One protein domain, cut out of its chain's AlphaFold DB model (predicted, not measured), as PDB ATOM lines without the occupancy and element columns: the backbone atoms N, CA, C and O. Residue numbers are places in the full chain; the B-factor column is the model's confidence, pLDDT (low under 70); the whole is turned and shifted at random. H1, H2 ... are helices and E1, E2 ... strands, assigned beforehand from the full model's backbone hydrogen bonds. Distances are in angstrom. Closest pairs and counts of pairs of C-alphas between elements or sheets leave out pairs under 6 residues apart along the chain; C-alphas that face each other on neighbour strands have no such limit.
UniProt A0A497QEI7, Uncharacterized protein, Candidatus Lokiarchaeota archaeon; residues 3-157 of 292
ATOM      1  N   LYS A   3      40.651 -17.731 -18.007       95.06
ATOM      2  CA  LYS A   3      39.545 -17.361 -18.895       95.06
ATOM      3  C   LYS A   3      40.069 -17.283 -20.319       95.06
ATOM      4  O   LYS A   3      41.043 -16.581 -20.552       95.06
ATOM      5  N   VAL A   4      39.402 -17.964 -21.242       95.19
ATOM      6  CA  VAL A   4      39.737 -17.954 -22.671       95.19
ATOM      7  C   VAL A   4      38.513 -17.574 -23.499       95.19
ATOM      8  O   VAL A   4      37.382 -17.914 -23.136       95.19
ATOM      9  N   ASN A   5      38.738 -16.872 -24.611       95.69
ATOM     10  CA  ASN A   5      37.696 -16.561 -25.583       95.69
ATOM     11  C   ASN A   5      37.709 -17.612 -26.699       95.69
ATOM     12  O   ASN A   5      38.589 -17.621 -27.552       95.69
ATOM     13  N   LEU A   6      36.722 -18.507 -26.703       96.06
ATOM     14  CA  LEU A   6      36.630 -19.579 -27.701       96.06
ATOM     15  C   LEU A   6      36.211 -19.072 -29.086       96.06
ATOM     16  O   LEU A   6      36.410 -19.775 -30.069       96.06
ATOM     17  N   ASN A   7      35.644 -17.865 -29.176       93.94
ATOM     18  CA  ASN A   7      35.273 -17.258 -30.457       93.94
ATOM     19  C   ASN A   7      36.488 -16.693 -31.212       93.94
ATOM     20  O   ASN A   7      36.359 -16.325 -32.374       93.94
ATOM     21  N   GLU A   8      37.641 -16.587 -30.548       94.62
ATOM     22  CA  GLU A   8      38.902 -16.103 -31.125       94.62
ATOM     23  C   GLU A   8      39.848 -17.254 -31.503       94.62
ATOM     24  O   GLU A   8      40.993 -17.013 -31.874       94.62
ATOM     25  N   ALA A   9      39.389 -18.507 -31.402       94.62
ATOM     26  CA  ALA A   9      40.184 -19.658 -31.802       94.62
ATOM     27  C   ALA A   9      40.464 -19.625 -33.315       94.62
ATOM     28  O   ALA A   9      39.543 -19.578 -34.130       94.62
ATOM     29  N   ASP A  10      41.742 -19.678 -33.682       92.50
ATOM     30  CA  ASP A  10      42.191 -19.704 -35.075       92.50
ATOM     31  C   ASP A  10      42.251 -21.153 -35.588       92.50
ATOM     32  O   ASP A  10      43.308 -21.787 -35.612       92.50
ATOM     33  N   ASP A  11      41.086 -21.729 -35.905       95.12
ATOM     34  CA  ASP A  11      40.964 -23.145 -36.294       95.12
ATOM     35  C   ASP A  11      40.122 -23.411 -37.555       95.12
ATOM     36  O   ASP A  11      39.862 -24.576 -37.896       95.12
ATOM     37  N   GLU A  12      39.763 -22.329 -38.254       95.00
ATOM     38  CA  GLU A  12      38.950 -22.276 -39.480       95.00
ATOM     39  C   GLU A  12      37.487 -22.715 -39.312       95.00
ATOM     40  O   GLU A  12      36.753 -22.781 -40.303       95.00
ATOM     41  N   LEU A  13      37.041 -23.018 -38.089       95.62
ATOM     42  CA  LEU A  13      35.667 -23.427 -37.825       95.62
ATOM     43  C   LEU A  13      34.831 -22.242 -37.317       95.62
ATOM     44  O   LEU A  13      35.287 -21.435 -36.515       95.62
ATOM     45  N   ASN A  14      33.569 -22.151 -37.741       93.31
ATOM     46  CA  ASN A  14      32.680 -21.018 -37.423       93.31
ATOM     47  C   ASN A  14      31.508 -21.391 -36.504       93.31
ATOM     48  O   ASN A  14      30.603 -20.592 -36.249       93.31
ATOM     49  N   SER A  15      31.471 -22.635 -36.035       91.94
ATOM     50  CA  SER A  15      30.365 -23.127 -35.223       91.94
ATOM     51  C   SER A  15      30.434 -22.627 -33.772       91.94
ATOM     52  O   SER A  15      31.479 -22.249 -33.264       91.94
ATOM     53  N   HIS A  16      29.332 -22.746 -33.030       89.94
ATOM     54  CA  HIS A  16      29.350 -22.608 -31.565       89.94
ATOM     55  C   HIS A  16      29.486 -23.957 -30.843       89.94
ATOM     56  O   HIS A  16      29.179 -24.069 -29.650       89.94
ATOM     57  N   TRP A  17      29.865 -25.023 -31.549       91.56
ATOM     58  CA  TRP A  17      29.877 -26.369 -30.993       91.56
ATOM     59  C   TRP A  17      31.226 -26.683 -30.349       91.56
ATOM     60  O   TRP A  17      32.090 -27.351 -30.917       91.56
ATOM     61  N   TRP A  18      31.328 -26.264 -29.092       93.75
ATOM     62  CA  TRP A  18      32.467 -26.520 -28.222       93.75
ATOM     63  C   TRP A  18      32.135 -27.504 -27.103       93.75
ATOM     64  O   TRP A  18      31.075 -27.424 -26.471       93.75
ATOM     65  N   VAL A  19      33.076 -28.401 -26.817       93.62
ATOM     66  CA  VAL A  19      33.067 -29.247 -25.617       93.62
ATOM     67  C   VAL A  19      34.390 -29.117 -24.868       93.62
ATOM     68  O   VAL A  19      35.414 -28.813 -25.474       93.62
ATOM     69  N   ARG A  20      34.373 -29.375 -23.558       95.12
ATOM     70  CA  ARG A  20      35.565 -29.359 -22.698       95.12
ATOM     71  C   ARG A  20      35.699 -30.675 -21.942       95.12
ATOM     72  O   ARG A  20      34.714 -31.221 -21.443       95.12
ATOM     73  N   ILE A  21      36.926 -31.161 -21.836       96.50
ATOM     74  CA  ILE A  21      37.337 -32.189 -20.886       96.50
ATOM     75  C   ILE A  21      38.263 -31.499 -19.894       96.50
ATOM     76  O   ILE A  21      39.346 -31.052 -20.280       96.50
ATOM     77  N   ARG A  22      37.838 -31.414 -18.633       95.88
ATOM     78  CA  ARG A  22      38.719 -30.963 -17.562       95.88
ATOM     79  C   ARG A  22      39.692 -32.085 -17.246       95.88
ATOM     80  O   ARG A  22      39.279 -33.176 -16.851       95.88
ATOM     81  N   SER A  23      40.970 -31.846 -17.477       95.88
ATOM     82  CA  SER A  23      41.969 -32.912 -17.489       95.88
ATOM     83  C   SER A  23      42.303 -33.419 -16.082       95.88
ATOM     84  O   SER A  23      42.628 -34.592 -15.908       95.88
ATOM     85  N   SER A  24      42.134 -32.569 -15.064       94.69
ATOM     86  CA  SER A  24      42.452 -32.868 -13.664       94.69
ATOM     87  C   SER A  24      41.553 -33.935 -13.025       94.69
ATOM     88  O   SER A  24      41.999 -34.647 -12.122       94.69
ATOM     89  N   ASP A  25      40.310 -34.087 -13.490       94.75
ATOM     90  CA  ASP A  25      39.346 -35.064 -12.968       94.75
ATOM     91  C   ASP A  25      38.478 -35.749 -14.036       94.75
ATOM     92  O   ASP A  25      37.542 -36.481 -13.707       94.75
ATOM     93  N   PHE A  26      38.797 -35.540 -15.318       95.81
ATOM     94  CA  PHE A  26      38.075 -36.083 -16.477       95.81
ATOM     95  C   PHE A  26      36.590 -35.733 -16.490       95.81
ATOM     96  O   PHE A  26      35.764 -36.446 -17.082       95.81
ATOM     97  N   ALA A  27      36.240 -34.618 -15.860       91.94
ATOM     98  CA  ALA A  27      34.918 -34.073 -15.994       91.94
ATOM     99  C   ALA A  27      34.676 -33.594 -17.426       91.94
ATOM    100  O   ALA A  27      35.558 -33.046 -18.087       91.94
ATOM    101  N   PHE A  28      33.465 -33.828 -17.918       91.56
ATOM    102  CA  PHE A  28      33.102 -33.562 -19.300       91.56
ATOM    103  C   PHE A  28      31.994 -32.528 -19.382       91.56
ATOM    104  O   PHE A  28      30.920 -32.708 -18.817       91.56
ATOM    105  N   GLN A  29      32.219 -31.482 -20.156       88.56
ATOM    106  CA  GLN A  29      31.241 -30.444 -20.403       88.56
ATOM    107  C   GLN A  29      30.849 -30.486 -21.879       88.56
ATOM    108  O   GLN A  29      31.617 -30.106 -22.761       88.56
ATOM    109  N   SER A  30      29.630 -30.952 -22.151       85.12
ATOM    110  CA  SER A  30      29.105 -31.090 -23.517       85.12
ATOM    111  C   SER A  30      28.666 -29.768 -24.151       85.12
ATOM    112  O   SER A  30      28.257 -29.761 -25.311       85.12
ATOM    113  N   ARG A  31      28.694 -28.677 -23.379       81.50
ATOM    114  CA  ARG A  31      28.374 -27.323 -23.823       81.50
ATOM    115  C   ARG A  31      29.042 -26.294 -22.928       81.50
ATOM    116  O   ARG A  31      28.873 -26.332 -21.711       81.50
ATOM    117  N   ILE A  32      29.674 -25.311 -23.551       87.44
ATOM    118  CA  ILE A  32      30.259 -24.159 -22.870       87.44
ATOM    119  C   ILE A  32      29.297 -22.972 -23.047       87.44
ATOM    120  O   ILE A  32      29.105 -22.522 -24.178       87.44
ATOM    121  N   PRO A  33      28.591 -22.528 -21.985       78.00
ATOM    122  CA  PRO A  33      27.496 -21.565 -22.110       78.00
ATOM    123  C   PRO A  33      27.968 -20.136 -22.389       78.00
ATOM    124  O   PRO A  33      27.288 -19.424 -23.118       78.00
ATOM    125  N   ASN A  34      29.108 -19.731 -21.825       87.12
ATOM    126  CA  ASN A  34      29.725 -18.432 -22.060       87.12
ATOM    127  C   ASN A  34      31.066 -18.652 -22.769       87.12
ATOM    128  O   ASN A  34      32.061 -18.948 -22.116       87.12
ATOM    129  N   GLN A  35      31.056 -18.596 -24.101       91.75
ATOM    130  CA  GLN A  35      32.234 -18.889 -24.929       91.75
ATOM    131  C   GLN A  35      33.249 -17.739 -24.933       91.75
ATOM    132  O   GLN A  35      34.436 -17.997 -25.067       91.75
ATOM    133  N   GLU A  36      32.805 -16.502 -24.691       93.81
ATOM    134  CA  GLU A  36      33.670 -15.315 -24.593       93.81
ATOM    135  C   GLU A  36      34.506 -15.291 -23.305       93.81
ATOM    136  O   GLU A  36      35.540 -14.635 -23.230       93.81
ATOM    137  N   GLN A  37      34.041 -15.991 -22.268       92.75
ATOM    138  CA  GLN A  37      34.723 -16.106 -20.979       92.75
ATOM    139  C   GLN A  37      34.707 -17.554 -20.501       92.75
ATOM    140  O   GLN A  37      34.313 -17.844 -19.366       92.75
ATOM    141  N   ALA A  38      35.083 -18.477 -21.383       93.06
ATOM    142  CA  ALA A  38      35.141 -19.881 -21.032       93.06
ATOM    143  C   ALA A  38      36.211 -20.088 -19.957       93.06
ATOM    144  O   ALA A  38      37.358 -19.672 -20.106       93.06
ATOM    145  N   GLU A  39      35.831 -20.721 -18.852       93.06
ATOM    146  CA  GLU A  39      36.766 -21.039 -17.777       93.06
ATOM    147  C   GLU A  39      37.477 -22.359 -18.081       93.06
ATOM    148  O   GLU A  39      36.850 -23.320 -18.535       93.06
ATOM    149  N   GLY A  40      38.774 -22.413 -17.796       93.44
ATOM    150  CA  GLY A  40      39.641 -23.556 -18.045       93.44
ATOM    151  C   GLY A  40      40.785 -23.685 -17.037       93.44
ATOM    152  O   GLY A  40      41.064 -22.777 -16.247       93.44
ATOM    153  N   GLU A  41      41.435 -24.841 -17.039       96.00
ATOM    154  CA  GLU A  41      42.698 -25.116 -16.349       96.00
ATOM    155  C   GLU A  41      43.769 -25.468 -17.389       96.00
ATOM    156  O   GLU A  41      43.438 -25.862 -18.509       96.00
ATOM    157  N   ASN A  42      45.047 -25.329 -17.027       96.69
ATOM    158  CA  ASN A  42      46.135 -25.779 -17.893       96.69
ATOM    159  C   ASN A  42      45.949 -27.257 -18.257       96.69
ATOM    160  O   ASN A  42      45.540 -28.069 -17.425       96.69
ATOM    161  N   GLU A  43      46.266 -27.587 -19.507       97.06
ATOM    162  CA  GLU A  43      46.158 -28.927 -20.090       97.06
ATOM    163  C   GLU A  43      44.720 -29.470 -20.190       97.06
ATOM    164  O   GLU A  43      44.514 -30.639 -20.527       97.06
ATOM    165  N   ASP A  44      43.696 -28.649 -19.933       97.50
ATOM    166  CA  ASP A  44      42.330 -28.978 -20.333       97.50
ATOM    167  C   ASP A  44      42.236 -29.139 -21.847       97.50
ATOM    168  O   ASP A  44      42.952 -28.479 -22.601       97.50
ATOM    169  N   ILE A  45      41.322 -29.999 -22.296       98.12
ATOM    170  CA  ILE A  45      41.092 -30.228 -23.721       98.12
ATOM    171  C   ILE A  45      39.766 -29.602 -24.124       98.12
ATOM    172  O   ILE A  45      38.701 -30.037 -23.679       98.12
ATOM    173  N   PHE A  46      39.832 -28.626 -25.019       97.81
ATOM    174  CA  PHE A  46      38.683 -28.058 -25.709       97.81
ATOM    175  C   PHE A  46      38.585 -28.681 -27.101       97.81
ATOM    176  O   PHE A  46      39.593 -28.947 -27.755       97.81
ATOM    177  N   ILE A  47      37.369 -28.963 -27.555       97.62
ATOM    178  CA  ILE A  47      37.133 -29.598 -28.852       97.62
ATOM    179  C   ILE A  47      36.075 -28.791 -29.592       97.62
ATOM    180  O   ILE A  47      34.933 -28.710 -29.129       97.62
ATOM    181  N   HIS A  48      36.457 -28.250 -30.743       97.25
ATOM    182  CA  HIS A  48      35.589 -27.498 -31.640       97.25
ATOM    183  C   HIS A  48      35.145 -28.384 -32.803       97.25
ATOM    184  O   HIS A  48      35.926 -29.209 -33.296       97.25
ATOM    185  N   LYS A  49      33.871 -28.293 -33.199       95.31
ATOM    186  CA  LYS A  49      33.272 -29.198 -34.183       95.31
ATOM    187  C   LYS A  49      32.349 -28.484 -35.153       95.31
ATOM    188  O   LYS A  49      31.339 -27.945 -34.740       95.31
ATOM    189  N   GLU A  50      32.554 -28.651 -36.450       94.38
ATOM    190  CA  GLU A  50      31.654 -28.089 -37.461       94.38
ATOM    191  C   GLU A  50      31.346 -29.112 -38.550       94.38
ATOM    192  O   GLU A  50      32.220 -29.867 -38.960       94.38
ATOM    193  N   ILE A  51      30.097 -29.167 -39.019       92.56
ATOM    194  CA  ILE A  51      29.754 -29.911 -40.236       92.56
ATOM    195  C   ILE A  51      29.832 -28.909 -41.380       92.56
ATOM    196  O   ILE A  51      28.957 -28.053 -41.492       92.56
ATOM    197  N   LEU A  52      30.883 -29.015 -42.185       92.75
ATOM    198  CA  LEU A  52      31.092 -28.147 -43.336       92.75
ATOM    199  C   LEU A  52      30.100 -28.488 -44.457       92.75
ATOM    200  O   LEU A  52      29.493 -29.565 -44.484       92.75
ATOM    201  N   GLU A  53      29.908 -27.554 -45.386       92.94
ATOM    202  CA  GLU A  53      29.012 -27.762 -46.520       92.94
ATOM    203  C   GLU A  53      29.459 -28.974 -47.357       92.94
ATOM    204  O   GLU A  53      30.611 -29.084 -47.764       92.94
ATOM    205  N   GLY A  54      28.531 -29.902 -47.605       93.69
ATOM    206  CA  GLY A  54      28.799 -31.143 -48.339       93.69
ATOM    207  C   GLY A  54      29.298 -32.309 -47.478       93.69
ATOM    208  O   GLY A  54      29.233 -33.457 -47.929       93.69
ATOM    209  N   ASP A  55      29.699 -32.065 -46.228       92.25
ATOM    210  CA  ASP A  55      30.202 -33.114 -45.346       92.25
ATOM    211  C   ASP A  55      29.092 -33.864 -44.603       92.25
ATOM    212  O   ASP A  55      28.075 -33.326 -44.160       92.25
ATOM    213  N   ARG A  56      29.309 -35.172 -44.419       90.19
ATOM    214  CA  ARG A  56      28.409 -36.044 -43.644       90.19
ATOM    215  C   ARG A  56      28.757 -36.090 -42.155       90.19
ATOM    216  O   ARG A  56      27.908 -36.445 -41.334       90.19
ATOM    217  N   TYR A  57      30.008 -35.802 -41.815       89.56
ATOM    218  CA  TYR A  57      30.558 -35.910 -40.467       89.56
ATOM    219  C   TYR A  57      31.213 -34.587 -40.076       89.56
ATOM    220  O   TYR A  57      31.693 -33.885 -40.958       89.56
ATOM    221  N   PRO A  58      31.238 -34.238 -38.781       93.12
ATOM    222  CA  PRO A  58      31.865 -33.000 -38.353       93.12
ATOM    223  C   PRO A  58      33.388 -33.060 -38.519       93.12
ATOM    224  O   PRO A  58      34.020 -34.046 -38.121       93.12
ATOM    225  N   THR A  59      33.964 -31.971 -39.017       95.94
ATOM    226  CA  THR A  59      35.368 -31.612 -38.822       95.94
ATOM    227  C   THR A  59      35.597 -31.329 -37.342       95.94
ATOM    228  O   THR A  59      34.743 -30.744 -36.678       95.94
ATOM    229  N   ILE A  60      36.723 -31.796 -36.802       96.88
ATOM    230  CA  ILE A  60      37.060 -31.685 -35.380       96.88
ATOM    231  C   ILE A  60      38.426 -31.016 -35.242       96.88
ATOM    232  O   ILE A  60      39.390 -31.447 -35.882       96.88
ATOM    233  N   ARG A  61      38.510 -30.011 -34.370       98.06
ATOM    234  CA  ARG A  61      39.747 -29.343 -33.952       98.06
ATOM    235  C   ARG A  61      39.906 -29.473 -32.440       98.06
ATOM    236  O   ARG A  61      38.916 -29.473 -31.708       98.06
ATOM    237  N   TYR A  62      41.140 -29.643 -31.982       98.44
ATOM    238  CA  TYR A  62      41.465 -29.769 -30.564       98.44
ATOM    239  C   TYR A  62      42.280 -28.560 -30.138       98.44
ATOM    240  O   TYR A  62      43.132 -28.091 -30.884       98.44
ATOM    241  N   HIS A  63      42.017 -28.091 -28.929       98.56
ATOM    242  CA  HIS A  63      42.758 -27.014 -28.304       98.56
ATOM    243  C   HIS A  63      43.097 -27.404 -26.877       98.56
ATOM    244  O   HIS A  63      42.387 -28.199 -26.249       98.56
ATOM    245  N   THR A  64      44.161 -26.819 -26.355       98.19
ATOM    246  CA  THR A  64      44.498 -26.913 -24.941       98.19
ATOM    247  C   THR A  64      44.889 -25.558 -24.388       98.19
ATOM    248  O   THR A  64      45.209 -24.652 -25.152       98.19
ATOM    249  N   ILE A  65      44.824 -25.415 -23.067       97.19
ATOM    250  CA  ILE A  65      45.326 -24.223 -22.395       97.19
ATOM    251  C   ILE A  65      46.755 -24.496 -21.943       97.19
ATOM    252  O   ILE A  65      46.989 -25.409 -21.148       97.19
ATOM    253  N   LEU A  66      47.698 -23.705 -22.439       94.38
ATOM    254  CA  LEU A  66      49.093 -23.711 -22.010       94.38
ATOM    255  C   LEU A  66      49.519 -22.268 -21.794       94.38
ATOM    256  O   LEU A  66      49.229 -21.418 -22.626       94.38
ATOM    257  N   ASP A  67      50.166 -22.003 -20.660       90.81
ATOM    258  CA  ASP A  67      50.648 -20.667 -20.293       90.81
ATOM    259  C   ASP A  67      49.584 -19.566 -20.455       90.81
ATOM    260  O   ASP A  67      49.854 -18.471 -20.926       90.81
ATOM    261  N   GLU A  68      48.353 -19.880 -20.028       90.62
ATOM    262  CA  GLU A  68      47.176 -19.000 -20.087       90.62
ATOM    263  C   GLU A  68      46.608 -18.722 -21.491       90.62
ATOM    264  O   GLU A  68      45.605 -18.018 -21.613       90.62
ATOM    265  N   GLU A  69      47.150 -19.352 -22.534       94.12
ATOM    266  CA  GLU A  69      46.693 -19.211 -23.918       94.12
ATOM    267  C   GLU A  69      45.956 -20.459 -24.415       94.12
ATOM    268  O   GLU A  69      46.296 -21.592 -24.069       94.12
ATOM    269  N   LEU A  70      44.936 -20.255 -25.257       96.81
ATOM    270  CA  LEU A  70      44.249 -21.337 -25.961       96.81
ATOM    271  C   LEU A  70      45.013 -21.663 -27.245       96.81
ATOM    272  O   LEU A  70      44.952 -20.910 -28.214       96.81
ATOM    273  N   LEU A  71      45.697 -22.801 -27.266       97.25
ATOM    274  CA  LEU A  71      46.531 -23.204 -28.393       97.25
ATOM    275  C   LEU A  71      45.903 -24.370 -29.160       97.25
ATOM    276  O   LEU A  71      45.437 -25.331 -28.531       97.25
ATOM    277  N   PRO A  72      45.908 -24.334 -30.505       97.62
ATOM    278  CA  PRO A  72      45.505 -25.474 -31.308       97.62
ATOM    279  C   PRO A  72      46.518 -26.608 -31.136       97.62
ATOM    280  O   PRO A  72      47.731 -26.400 -31.133       97.62
ATOM    281  N   ILE A  73      46.008 -27.828 -31.015       97.94
ATOM    282  CA  ILE A  73      46.813 -29.047 -30.934       97.94
ATOM    283  C   ILE A  73      46.228 -30.116 -31.843       97.94
ATOM    284  O   ILE A  73      45.038 -30.115 -32.174       97.94
ATOM    285  N   ASP A  74      47.055 -31.076 -32.240       97.81
ATOM    286  CA  ASP A  74      46.546 -32.209 -32.987       97.81
ATOM    287  C   ASP A  74      45.807 -33.206 -32.063       97.81
ATOM    288  O   ASP A  74      45.903 -33.205 -30.829       97.81
ATOM    289  N   GLY A  75      45.023 -34.105 -32.662       96.81
ATOM    290  CA  GLY A  75      44.275 -35.095 -31.886       96.81
ATOM    291  C   GLY A  75      45.151 -36.162 -31.210       96.81
ATOM    292  O   GLY A  75      44.656 -36.888 -30.346       96.81
ATOM    293  N   LYS A  76      46.409 -36.338 -31.631       97.69
ATOM    294  CA  LYS A  76      47.372 -37.257 -31.010       97.69
ATOM    295  C   LYS A  76      47.917 -36.636 -29.723       97.69
ATOM    296  O   LYS A  76      47.890 -37.333 -28.710       97.69
ATOM    297  N   ASP A  77      48.280 -35.363 -29.746       98.00
ATOM    298  CA  ASP A  77      48.748 -34.596 -28.592       98.00
ATOM    299  C   ASP A  77      47.654 -34.503 -27.530       98.00
ATOM    300  O   ASP A  77      47.887 -34.834 -26.368       98.00
ATOM    301  N   ALA A  78      46.408 -34.224 -27.937       98.00
ATOM    302  CA  ALA A  78      45.263 -34.238 -27.024       98.00
ATOM    303  C   ALA A  78      45.110 -35.594 -26.305       98.00
ATOM    304  O   ALA A  78      44.841 -35.653 -25.104       98.00
ATOM    305  N   ARG A  79      45.303 -36.715 -27.018       98.12
ATOM    306  CA  ARG A  79      45.264 -38.061 -26.413       98.12
ATOM    307  C   ARG A  79      46.447 -38.322 -25.489       98.12
ATOM    308  O   ARG A  79      46.270 -39.038 -24.508       98.12
ATOM    309  N   GLU A  80      47.626 -37.801 -25.805       97.50
ATOM    310  CA  GLU A  80      48.813 -37.953 -24.967       97.50
ATOM    311  C   GLU A  80      48.674 -37.178 -23.652       97.50
ATOM    312  O   GLU A  80      48.886 -37.762 -22.589       97.50
ATOM    313  N   ILE A  81      48.228 -35.918 -23.715       97.88
ATOM    314  CA  ILE A  81      47.915 -35.091 -22.541       97.88
ATOM    315  C   ILE A  81      46.895 -35.817 -21.657       97.88
ATOM    316  O   ILE A  81      47.155 -36.080 -20.481       97.88
ATOM    317  N   LEU A  82      45.771 -36.255 -22.238       98.25
ATOM    318  CA  LEU A  82      44.751 -37.006 -21.503       98.25
ATOM    319  C   LEU A  82      45.291 -38.322 -20.927       98.25
ATOM    320  O   LEU A  82      44.899 -38.707 -19.832       98.25
ATOM    321  N   ALA A  83      46.181 -39.037 -21.616       98.25
ATOM    322  CA  ALA A  83      46.749 -40.278 -21.090       98.25
ATOM    323  C   ALA A  83      47.666 -40.036 -19.876       98.25
ATOM    324  O   ALA A  83      47.582 -40.787 -18.902       98.25
ATOM    325  N   LYS A  84      48.487 -38.976 -19.901       97.38
ATOM    326  CA  LYS A  84      49.334 -38.575 -18.761       97.38
ATOM    327  C   LYS A  84      48.480 -38.160 -17.563       97.38
ATOM    328  O   LYS A  84      48.645 -38.702 -16.474       97.38
ATOM    329  N   LYS A  85      47.474 -37.311 -17.784       97.81
ATOM    330  CA  LYS A  85      46.530 -36.899 -16.733       97.81
ATOM    331  C   LYS A  85      45.703 -38.053 -16.176       97.81
ATOM    332  O   LYS A  85      45.438 -38.105 -14.979       97.81
ATOM    333  N   MET A  86      45.361 -39.035 -17.009       97.94
ATOM    334  CA  MET A  86      44.655 -40.244 -16.577       97.94
ATOM    335  C   MET A  86      45.526 -41.053 -15.620       97.94
ATOM    336  O   MET A  86      45.044 -41.538 -14.599       97.94
ATOM    337  N   ALA A  87      46.817 -41.175 -15.929       96.94
ATOM    338  CA  ALA A  87      47.768 -41.840 -15.057       96.94
ATOM    339  C   ALA A  87      47.914 -41.120 -13.707       96.94
ATOM    340  O   ALA A  87      47.797 -41.766 -12.662       96.94
ATOM    341  N   GLU A  88      48.076 -39.792 -13.722       96.44
ATOM    342  CA  GLU A  88      48.119 -38.958 -12.512       96.44
ATOM    343  C   GLU A  88      46.861 -39.140 -11.653       96.44
ATOM    344  O   GLU A  88      46.951 -39.374 -10.444       96.44
ATOM    345  N   PHE A  89      45.681 -39.097 -12.279       96.69
ATOM    346  CA  PHE A  89      44.404 -39.276 -11.597       96.69
ATOM    347  C   PHE A  89      44.294 -40.656 -10.942       96.69
ATOM    348  O   PHE A  89      43.937 -40.748  -9.764       96.69
ATOM    349  N   ILE A  90      44.602 -41.728 -11.682       96.56
ATOM    350  CA  ILE A  90      44.518 -43.107 -11.183       96.56
ATOM    351  C   ILE A  90      45.481 -43.308 -10.017       96.56
ATOM    352  O   ILE A  90      45.091 -43.873  -8.997       96.56
ATOM    353  N   LYS A  91      46.714 -42.807 -10.136       94.44
ATOM    354  CA  LYS A  91      47.722 -42.880  -9.075       94.44
ATOM    355  C   LYS A  91      47.270 -42.144  -7.812       94.44
ATOM    356  O   LYS A  91      47.375 -42.689  -6.718       94.44
ATOM    357  N   LYS A  92      46.718 -40.935  -7.957       95.06
ATOM    358  CA  LYS A  92      46.260 -40.110  -6.831       95.06
ATOM    359  C   LYS A  92      45.017 -40.675  -6.135       95.06
ATOM    360  O   LYS A  92      44.919 -40.598  -4.915       95.06
ATOM    361  N   ASN A  93      44.059 -41.207  -6.895       95.38
ATOM    362  CA  ASN A  93      42.719 -41.523  -6.384       95.38
ATOM    363  C   ASN A  93      42.422 -43.025  -6.272       95.38
ATOM    364  O   ASN A  93      41.353 -43.390  -5.771       95.38
ATOM    365  N   ASN A  94      43.329 -43.876  -6.764       95.19
ATOM    366  CA  ASN A  94      43.199 -45.333  -6.843       95.19
ATOM    367  C   ASN A  94      41.842 -45.794  -7.410       95.19
ATOM    368  O   ASN A  94      41.176 -46.673  -6.863       95.19
ATOM    369  N   ARG A  95      41.402 -45.145  -8.493       96.44
ATOM    370  CA  ARG A  95      40.132 -45.410  -9.183       96.44
ATOM    371  C   ARG A  95      40.192 -44.927 -10.632       96.44
ATOM    372  O   ARG A  95      41.035 -44.098 -10.969       96.44
ATOM    373  N   LEU A  96      39.277 -45.408 -11.469       97.31
ATOM    374  CA  LEU A  96      39.059 -44.892 -12.820       97.31
ATOM    375  C   LEU A  96      38.081 -43.703 -12.785       97.31
ATOM    376  O   LEU A  96      37.065 -43.776 -12.090       97.31
ATOM    377  N   PRO A  97      38.327 -42.630 -13.548       95.81
ATOM    378  CA  PRO A  97      37.407 -41.506 -13.598       95.81
ATOM    379  C   PRO A  97      36.149 -41.824 -14.416       95.81
ATOM    380  O   PRO A  97      36.055 -42.851 -15.101       95.81
ATOM    381  N   PHE A  98      35.190 -40.895 -14.378       92.06
ATOM    382  CA  PHE A  98      33.898 -40.986 -15.056       92.06
ATOM    383  C   PHE A  98      34.004 -41.531 -16.486       92.06
ATOM    384  O   PHE A  98      34.813 -41.075 -17.289       92.06
ATOM    385  N   LYS A  99      33.156 -42.514 -16.822       93.19
ATOM    386  CA  LYS A  99      33.050 -43.104 -18.175       93.19
ATOM    387  C   LYS A  99      34.370 -43.632 -18.756       93.19
ATOM    388  O   LYS A  99      34.525 -43.697 -19.981       93.19
ATOM    389  N   THR A 100      35.281 -44.063 -17.891       97.12
ATOM    390  CA  THR A 100      36.506 -44.758 -18.284       97.12
ATOM    391  C   THR A 100      36.336 -46.262 -18.142       97.12
ATOM    392  O   THR A 100      35.825 -46.758 -17.145       97.12
ATOM    393  N   GLU A 101      36.770 -46.995 -19.158       97.06
ATOM    394  CA  GLU A 101      36.717 -48.448 -19.211       97.06
ATOM    395  C   GLU A 101      38.120 -49.003 -19.466       97.06
ATOM    396  O   GLU A 101      38.779 -48.628 -20.442       97.06
ATOM    397  N   PHE A 102      38.568 -49.928 -18.619       97.88
ATOM    398  CA  PHE A 102      39.760 -50.720 -18.900       97.88
ATOM    399  C   PHE A 102      39.504 -51.697 -20.054       97.88
ATOM    400  O   PHE A 102      38.498 -52.404 -20.067       97.88
ATOM    401  N   LYS A 103      40.416 -51.742 -21.034       98.00
ATOM    402  CA  LYS A 103      40.300 -52.625 -22.203       98.00
ATOM    403  C   LYS A 103      41.257 -53.800 -22.146       98.00
ATOM    404  O   LYS A 103      40.823 -54.944 -22.257       98.00
ATOM    405  N   SER A 104      42.552 -53.529 -22.039       97.44
ATOM    406  CA  SER A 104      43.579 -54.566 -22.117       97.44
ATOM    407  C   SER A 104      44.946 -54.050 -21.691       97.44
ATOM    408  O   SER A 104      45.188 -52.845 -21.646       97.44
ATOM    409  N   VAL A 105      45.867 -54.984 -21.468       96.69
ATOM    410  CA  VAL A 105      47.305 -54.728 -21.367       96.69
ATOM    411  C   VAL A 105      47.990 -55.385 -22.569       96.69
ATOM    412  O   VAL A 105      47.690 -56.529 -22.918       96.69
ATOM    413  N   SER A 106      48.871 -54.654 -23.246       93.75
ATOM    414  CA  SER A 106      49.585 -55.134 -24.433       93.75
ATOM    415  C   SER A 106      50.697 -56.126 -24.063       93.75
ATOM    416  O   SER A 106      51.564 -55.815 -23.250       93.75
ATOM    417  N   LYS A 107      50.725 -57.296 -24.722       83.62
ATOM    418  CA  LYS A 107      51.570 -58.458 -24.364       83.62
ATOM    419  C   LYS A 107      53.095 -58.315 -24.562       83.62
ATOM    420  O   LYS A 107      53.805 -59.276 -24.313       83.62
ATOM    421  N   GLY A 108      53.612 -57.166 -25.000       82.62
ATOM    422  CA  GLY A 108      55.057 -56.985 -25.254       82.62
ATOM    423  C   GLY A 108      55.701 -55.771 -24.587       82.62
ATOM    424  O   GLY A 108      56.913 -55.723 -24.437       82.62
ATOM    425  N   ASN A 109      54.909 -54.778 -24.193       84.12
ATOM    426  CA  ASN A 109      55.405 -53.533 -23.599       84.12
ATOM    427  C   ASN A 109      54.554 -53.079 -22.413       84.12
ATOM    428  O   ASN A 109      54.654 -51.932 -21.992       84.12
ATOM    429  N   HIS A 110      53.671 -53.959 -21.933       89.88
ATOM    430  CA  HIS A 110      52.803 -53.733 -20.783       89.88
ATOM    431  C   HIS A 110      51.930 -52.468 -20.878       89.88
ATOM    432  O   HIS A 110      51.338 -52.056 -19.886       89.88
ATOM    433  N   LYS A 111      51.780 -51.867 -22.069       94.25
ATOM    434  CA  LYS A 111      50.946 -50.675 -22.262       94.25
ATOM    435  C   LYS A 111      49.505 -50.967 -21.871       94.25
ATOM    436  O   LYS A 111      48.916 -51.946 -22.336       94.25
ATOM    437  N   ILE A 112      48.938 -50.092 -21.054       96.94
ATOM    438  CA  ILE A 112      47.583 -50.208 -20.527       96.94
ATOM    439  C   ILE A 112      46.652 -49.419 -21.441       96.94
ATOM    440  O   ILE A 112      46.803 -48.214 -21.623       96.94
ATOM    441  N   ASN A 113      45.679 -50.105 -22.029       98.00
ATOM    442  CA  ASN A 113      44.712 -49.515 -22.941       98.00
ATOM    443  C   ASN A 113      43.424 -49.209 -22.178       98.00
ATOM    444  O   ASN A 113      42.745 -50.118 -21.688       98.00
ATOM    445  N   LEU A 114      43.069 -47.930 -22.124       98.25
ATOM    446  CA  LEU A 114      41.824 -47.433 -21.555       98.25
ATOM    447  C   LEU A 114      40.959 -46.813 -22.655       98.25
ATOM    448  O   LEU A 114      41.448 -46.306 -23.668       98.25
ATOM    449  N   LYS A 115      39.646 -46.842 -22.452       98.06
ATOM    450  CA  LYS A 115      38.676 -46.122 -23.273       98.06
ATOM    451  C   LYS A 115      37.963 -45.096 -22.401       98.06
ATOM    452  O   LYS A 115      37.247 -45.488 -21.489       98.06
ATOM    453  N   TYR A 116      38.121 -43.814 -22.712       97.62
ATOM    454  CA  TYR A 116      37.345 -42.733 -22.105       97.62
ATOM    455  C   TYR A 116      36.249 -42.291 -23.079       97.62
ATOM    456  O   TYR A 116      36.538 -41.839 -24.189       97.62
ATOM    457  N   SER A 117      34.988 -42.475 -22.684       94.94
ATOM    458  CA  SER A 117      33.819 -42.206 -23.531       94.94
ATOM    459  C   SER A 117      32.744 -41.446 -22.764       94.94
ATOM    460  O   SER A 117      31.706 -42.027 -22.418       94.94
ATOM    461  N   PRO A 118      32.974 -40.153 -22.473       89.06
ATOM    462  CA  PRO A 118      32.058 -39.367 -21.655       89.06
ATOM    463  C   PRO A 118      30.654 -39.281 -22.268       89.06
ATOM    464  O   PRO A 118      29.661 -39.186 -21.545       89.06
ATOM    465  N   ASN A 119      30.546 -39.404 -23.594       84.75
ATOM    466  CA  ASN A 119      29.279 -39.547 -24.297       84.75
ATOM    467  C   ASN A 119      29.449 -40.449 -25.562       84.75
ATOM    468  O   ASN A 119      30.532 -40.976 -25.804       84.75
ATOM    469  N   PRO A 120      28.399 -40.662 -26.383       81.25
ATOM    470  CA  PRO A 120      28.493 -41.482 -27.599       81.25
ATOM    471  C   PRO A 120      29.365 -40.934 -28.746       81.25
ATOM    472  O   PRO A 120      29.818 -41.728 -29.567       81.25
ATOM    473  N   ASN A 121      29.562 -39.620 -28.834       84.12
ATOM    474  CA  ASN A 121      30.273 -38.935 -29.919       84.12
ATOM    475  C   ASN A 121      31.756 -38.681 -29.577       84.12
ATOM    476  O   ASN A 121      32.587 -38.590 -30.477       84.12
ATOM    477  N   GLU A 122      32.104 -38.621 -28.294       90.44
ATOM    478  CA  GLU A 122      33.456 -38.410 -27.788       90.44
ATOM    479  C   GLU A 122      34.011 -39.743 -27.284       90.44
ATOM    480  O   GLU A 122      33.536 -40.304 -26.297       90.44
ATOM    481  N   ASN A 123      35.002 -40.282 -27.994       94.25
ATOM    482  CA  ASN A 123      35.593 -41.582 -27.690       94.25
ATOM    483  C   ASN A 123      37.113 -41.513 -27.829       94.25
ATOM    484  O   ASN A 123      37.640 -41.452 -28.939       94.25
ATOM    485  N   PHE A 124      37.814 -41.603 -26.704       97.31
ATOM    486  CA  PHE A 124      39.268 -41.556 -26.646       97.31
ATOM    487  C   PHE A 124      39.818 -42.932 -26.302       97.31
ATOM    488  O   PHE A 124      39.446 -43.536 -25.295       97.31
ATOM    489  N   LYS A 125      40.715 -43.433 -27.151       97.69
ATOM    490  CA  LYS A 125      41.576 -44.568 -26.819       97.69
ATOM    491  C   LYS A 125      42.832 -43.995 -26.179       97.69
ATOM    492  O   LYS A 125      43.603 -43.327 -26.866       97.69
ATOM    493  N   LEU A 126      42.989 -44.216 -24.882       98.25
ATOM    494  CA  LEU A 126      44.119 -43.724 -24.106       98.25
ATOM    495  C   LEU A 126      45.074 -44.882 -23.845       98.25
ATOM    496  O   LEU A 126      44.647 -45.984 -23.495       98.25
ATOM    497  N   VAL A 127      46.361 -44.629 -24.046       97.69
ATOM    498  CA  VAL A 127      47.418 -45.617 -23.853       97.69
ATOM    499  C   VAL A 127      48.319 -45.108 -22.747       97.69
ATOM    500  O   VAL A 127      49.002 -44.104 -22.915       97.69
ATOM    501  N   LEU A 128      48.279 -45.792 -21.613       96.19
ATOM    502  CA  LEU A 128      49.084 -45.471 -20.448       96.19
ATOM    503  C   LEU A 128      50.316 -46.362 -20.450       96.19
ATOM    504  O   LEU A 128      50.244 -47.560 -20.753       96.19
ATOM    505  N   PHE A 129      51.443 -45.771 -20.086       92.19
ATOM    506  CA  PHE A 129      52.667 -46.515 -19.876       92.19
ATOM    507  C   PHE A 129      52.749 -46.970 -18.412       92.19
ATOM    508  O   PHE A 129      52.356 -46.204 -17.524       92.19
ATOM    509  N   PRO A 130      53.205 -48.205 -18.134       88.44
ATOM    510  CA  PRO A 130      53.282 -48.739 -16.774       88.44
ATOM    511  C   PRO A 130      54.004 -47.815 -15.793       88.44
ATOM    512  O   PRO A 130      53.526 -47.623 -14.680       88.44
ATOM    513  N   GLU A 131      55.103 -47.197 -16.220       87.88
ATOM    514  CA  GLU A 131      55.910 -46.273 -15.422       87.88
ATOM    515  C   GLU A 131      55.139 -45.030 -14.951       87.88
ATOM    516  O   GLU A 131      55.519 -44.415 -13.958       87.88
ATOM    517  N   TRP A 132      54.034 -44.668 -15.608       89.88
ATOM    518  CA  TRP A 132      53.207 -43.531 -15.196       89.88
ATOM    519  C   TRP A 132      52.260 -43.870 -14.035       89.88
ATOM    520  O   TRP A 132      51.779 -42.969 -13.351       89.88
ATOM    521  N   VAL A 133      51.960 -45.155 -13.814       85.75
ATOM    522  CA  VAL A 133      50.882 -45.614 -12.910       85.75
ATOM    523  C   VAL A 133      51.301 -46.677 -11.897       85.75
ATOM    524  O   VAL A 133      50.581 -46.929 -10.927       85.75
ATOM    525  N   LEU A 134      52.431 -47.343 -12.117       83.12
ATOM    526  CA  LEU A 134      52.984 -48.358 -11.229       83.12
ATOM    527  C   LEU A 134      54.197 -47.757 -10.516       83.12
ATOM    528  O   LEU A 134      55.319 -47.817 -11.009       83.12
ATOM    529  N   ASP A 135      53.933 -47.140  -9.365       72.06
ATOM    530  CA  ASP A 135      54.927 -46.399  -8.587       72.06
ATOM    531  C   ASP A 135      56.196 -47.180  -8.255       72.06
ATOM    532  O   ASP A 135      56.152 -48.363  -7.913       72.06
ATOM    533  N   GLY A 136      57.325 -46.460  -8.286       61.53
ATOM    534  CA  GLY A 136      58.597 -46.895  -7.707       61.53
ATOM    535  C   GLY A 136      59.260 -48.076  -8.406       61.53
ATOM    536  O   GLY A 136      60.225 -48.615  -7.869       61.53
ATOM    537  N   LYS A 137      58.756 -48.487  -9.577       66.25
ATOM    538  CA  LYS A 137      59.319 -49.592 -10.345       66.25
ATOM    539  C   LYS A 137      60.166 -49.079 -11.497       66.25
ATOM    540  O   LYS A 137      59.674 -48.374 -12.374       66.25
ATOM    541  N   ASN A 138      61.443 -49.447 -11.498       70.06
ATOM    542  CA  ASN A 138      62.302 -49.250 -12.660       70.06
ATOM    543  C   ASN A 138      61.897 -50.213 -13.797       70.06
ATOM    544  O   ASN A 138      61.076 -51.117 -13.616       70.06
ATOM    545  N   THR A 139      62.476 -50.035 -14.984       70.62
ATOM    546  CA  THR A 139      62.165 -50.855 -16.167       70.62
ATOM    547  C   THR A 139      62.331 -52.361 -15.913       70.62
ATOM    548  O   THR A 139      61.526 -53.152 -16.396       70.62
ATOM    549  N   GLU A 140      63.319 -52.772 -15.112       74.50
ATOM    550  CA  GLU A 140      63.536 -54.183 -14.762       74.50
ATOM    551  C   GLU A 140      62.416 -54.742 -13.878       74.50
ATOM    552  O   GLU A 140      61.913 -55.835 -14.129       74.50
ATOM    553  N   GLN A 141      61.969 -53.975 -12.882       77.75
ATOM    554  CA  GLN A 141      60.870 -54.356 -11.992       77.75
ATOM    555  C   GLN A 141      59.521 -54.383 -12.714       77.75
ATOM    556  O   GLN A 141      58.653 -55.178 -12.354       77.75
ATOM    557  N   LEU A 142      59.328 -53.535 -13.728       75.62
ATOM    558  CA  LEU A 142      58.137 -53.558 -14.580       75.62
ATOM    559  C   LEU A 142      58.087 -54.816 -15.455       75.62
ATOM    560  O   LEU A 142      57.010 -55.377 -15.635       75.62
ATOM    561  N   ASN A 143      59.237 -55.303 -15.927       74.75
ATOM    562  CA  ASN A 143      59.331 -56.521 -16.739       74.75
ATOM    563  C   ASN A 143      59.049 -57.815 -15.958       74.75
ATOM    564  O   ASN A 143      58.834 -58.858 -16.571       74.75
ATOM    565  N   GLN A 144      59.051 -57.763 -14.623       81.81
ATOM    566  CA  GLN A 144      58.734 -58.906 -13.762       81.81
ATOM    567  C   GLN A 144      57.239 -59.030 -13.445       81.81
ATOM    568  O   GLN A 144      56.802 -60.082 -12.985       81.81
ATOM    569  N   ILE A 145      56.447 -57.975 -13.669       84.62
ATOM    570  CA  ILE A 145      55.001 -58.022 -13.437       84.62
ATOM    571  C   ILE A 145      54.350 -58.681 -14.642       84.62
ATOM    572  O   ILE A 145      54.535 -58.243 -15.777       84.62
ATOM    573  N   SER A 146      53.538 -59.704 -14.402       89.88
ATOM    574  CA  SER A 146      52.802 -60.319 -15.499       89.88
ATOM    575  C   SER A 146      51.721 -59.375 -16.044       89.88
ATOM    576  O   SER A 146      51.097 -58.595 -15.320       89.88
ATOM    577  N   VAL A 147      51.449 -59.486 -17.344       91.88
ATOM    578  CA  VAL A 147      50.340 -58.791 -18.021       91.88
ATOM    579  C   VAL A 147      49.006 -59.019 -17.298       91.88
ATOM    580  O   VAL A 147      48.201 -58.091 -17.198       91.88
ATOM    581  N   ASP A 148      48.784 -60.230 -16.782       93.31
ATOM    582  CA  ASP A 148      47.552 -60.606 -16.088       93.31
ATOM    583  C   ASP A 148      47.417 -59.904 -14.736       93.31
ATOM    584  O   ASP A 148      46.332 -59.444 -14.393       93.31
ATOM    585  N   GLU A 149      48.520 -59.733 -14.012       92.19
ATOM    586  CA  GLU A 149      48.545 -59.035 -12.726       92.19
ATOM    587  C   GLU A 149      48.258 -57.532 -12.894       92.19
ATOM    588  O   GLU A 149      47.455 -56.958 -12.152       92.19
ATOM    589  N   ILE A 150      48.818 -56.895 -13.934       92.31
ATOM    590  CA  ILE A 150      48.473 -55.506 -14.293       92.31
ATOM    591  C   ILE A 150      46.997 -55.419 -14.696       92.31
ATOM    592  O   ILE A 150      46.283 -54.519 -14.252       92.31
ATOM    593  N   ALA A 151      46.526 -56.343 -15.535       95.06
ATOM    594  CA  ALA A 151      45.141 -56.342 -15.983       95.06
ATOM    595  C   ALA A 151      44.169 -56.500 -14.807       95.06
ATOM    596  O   ALA A 151      43.169 -55.787 -14.753       95.06
ATOM    597  N   GLU A 152      44.472 -57.380 -13.855       95.31
ATOM    598  CA  GLU A 152      43.631 -57.610 -12.684       95.31
ATOM    599  C   GLU A 152      43.569 -56.386 -11.773       95.31
ATOM    600  O   GLU A 152      42.476 -55.964 -11.386       95.31
ATOM    601  N   LYS A 153      44.710 -55.720 -11.545       93.81
ATOM    602  CA  LYS A 153      44.741 -54.434 -10.837       93.81
ATOM    603  C   LYS A 153      43.757 -53.445 -11.465       93.81
ATOM    604  O   LYS A 153      42.912 -52.904 -10.760       93.81
ATOM    605  N   PHE A 154      43.818 -53.238 -12.781       95.94
ATOM    606  CA  PHE A 154      42.958 -52.262 -13.459       95.94
ATOM    607  C   PHE A 154      41.486 -52.678 -13.538       95.94
ATOM    608  O   PHE A 154      40.619 -51.811 -13.458       95.94
ATOM    609  N   ARG A 155      41.181 -53.977 -13.660       96.38
ATOM    610  CA  ARG A 155      39.797 -54.483 -13.587       96.38
ATOM    611  C   ARG A 155      39.176 -54.272 -12.210       96.38
ATOM    612  O   ARG A 155      37.972 -54.050 -12.129       96.38
ATOM    613  N   SER A 156      39.985 -54.339 -11.153       96.00
ATOM    614  CA  SER A 156      39.530 -54.167  -9.771       96.00
ATOM    615  C   SER A 156      39.285 -52.706  -9.369       96.00
ATOM    616  O   SER A 156      38.646 -52.457  -8.345       96.00
ATOM    617  N   LEU A 157      39.766 -51.733 -10.155       96.25
ATOM    618  CA  LEU A 157      39.587 -50.318  -9.840       96.25
ATOM    619  C   LEU A 157      38.105 -49.921  -9.941       96.25
ATOM    620  O   LEU A 157      37.484 -50.140 -10.985       96.25
TER     621      LEU A 157
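AT A GLANCE: This is residues 3 to 157 of the 292 residues of an uncharacterized protein of Candidatus Lokiarchaeota archaeon (UniProt A0A497QEI7). Two antiparallel sheets lie one after the other along the length of the domain, and the long helix H1 packs on both, with H4 covering E7 of the smaller sheet. The larger sheet, E2 E1 E4 E5 E6, is strongly twisted; the smaller is E7 E8 E9, and the short helices H2 and H3 lie toward the far end from the larger sheet. The 155 printed residues include nine named strands and four named helices, in the order E1 to E6, H1, E7 to E9, H2 to H4; the class is mixed. The whole is compact, with a radius of gyration of the C-alphas of 17.3 A, and only just elongated, spanning 52 by 34 by 22 A.

HOW THE PARTS SIT: Residues 3 to 4 pair antiparallel with residues 38 to 39 of E3, residues 38 to 40, which pairs with no named strand. E1, residues 18 to 22, and E2, residues 27 to 29, form a hairpin, with N 22 and O 27 2.9 A apart. E4, residues 45 to 50, is the antiparallel neighbour of E1, with N 21 and O 45 2.8 A apart. E4, E5, residues 59 to 66, and E6, residues 69 to 73, form a meander, each strand the antiparallel neighbour of the one before; N 59 and O 50 are 2.7 A apart, N 64 and O 71 2.9 A. H1, residues 75 to 93, makes two layers with this sheet, a helix on one face; its height over the sheet is 10.7 A, and it runs slantwise to the strands, at 37 degrees to E4 on the local plane. E7, residues 100 to 105, E8, residues 112 to 116, and E9, residues 124 to 128, form a second meander; N 101 and O 115 are 2.8 A apart, N 124 and O 116 2.8 A. H1 is on this sheet too, across the strands at a height over the sheet of 8.6 A; the closest C-alphas of H1 and E9, Ala 83 and Leu 126, are 5.3 A apart. H2, residues 130 to 133, touches residues 84 to 91 of H1, closest at C-alphas Val 133 and Ala 87, 5.3 A. H3, residues 139 to 143, only just touches H2, with 3 pairs of C-alphas within 8 A, the closest being Pro 130 and Leu 142, 7.2 A. H4, residues 147 to 156, is on the same face of E7 E8 E9 as H1, along E7 at 12 degrees on the local plane. In H1, H3 and H4 every O i to N i+4 pair is within hydrogen-bond range; H2 is too short for one.

IN THESE COORDINATES: E1 begins at C-alpha 18 (32.467, -26.520, -28.222). E5 is 23.1 A from first to last C-alpha, and H1 is 26.3 A, from C-alpha 75 (44.275, -35.095, -31.886). H4 is 14.4 A and ends at C-alpha 156 (39.530, -54.167, -9.771).

THE WHOLE: The C-alphas of Glu 53 and Gln 144, the two farthest apart, are 54.1 A apart. The printed part has no cut and no long link. Mean pLDDT of the printed part is 92.6; residues 136 to 137 are under 70.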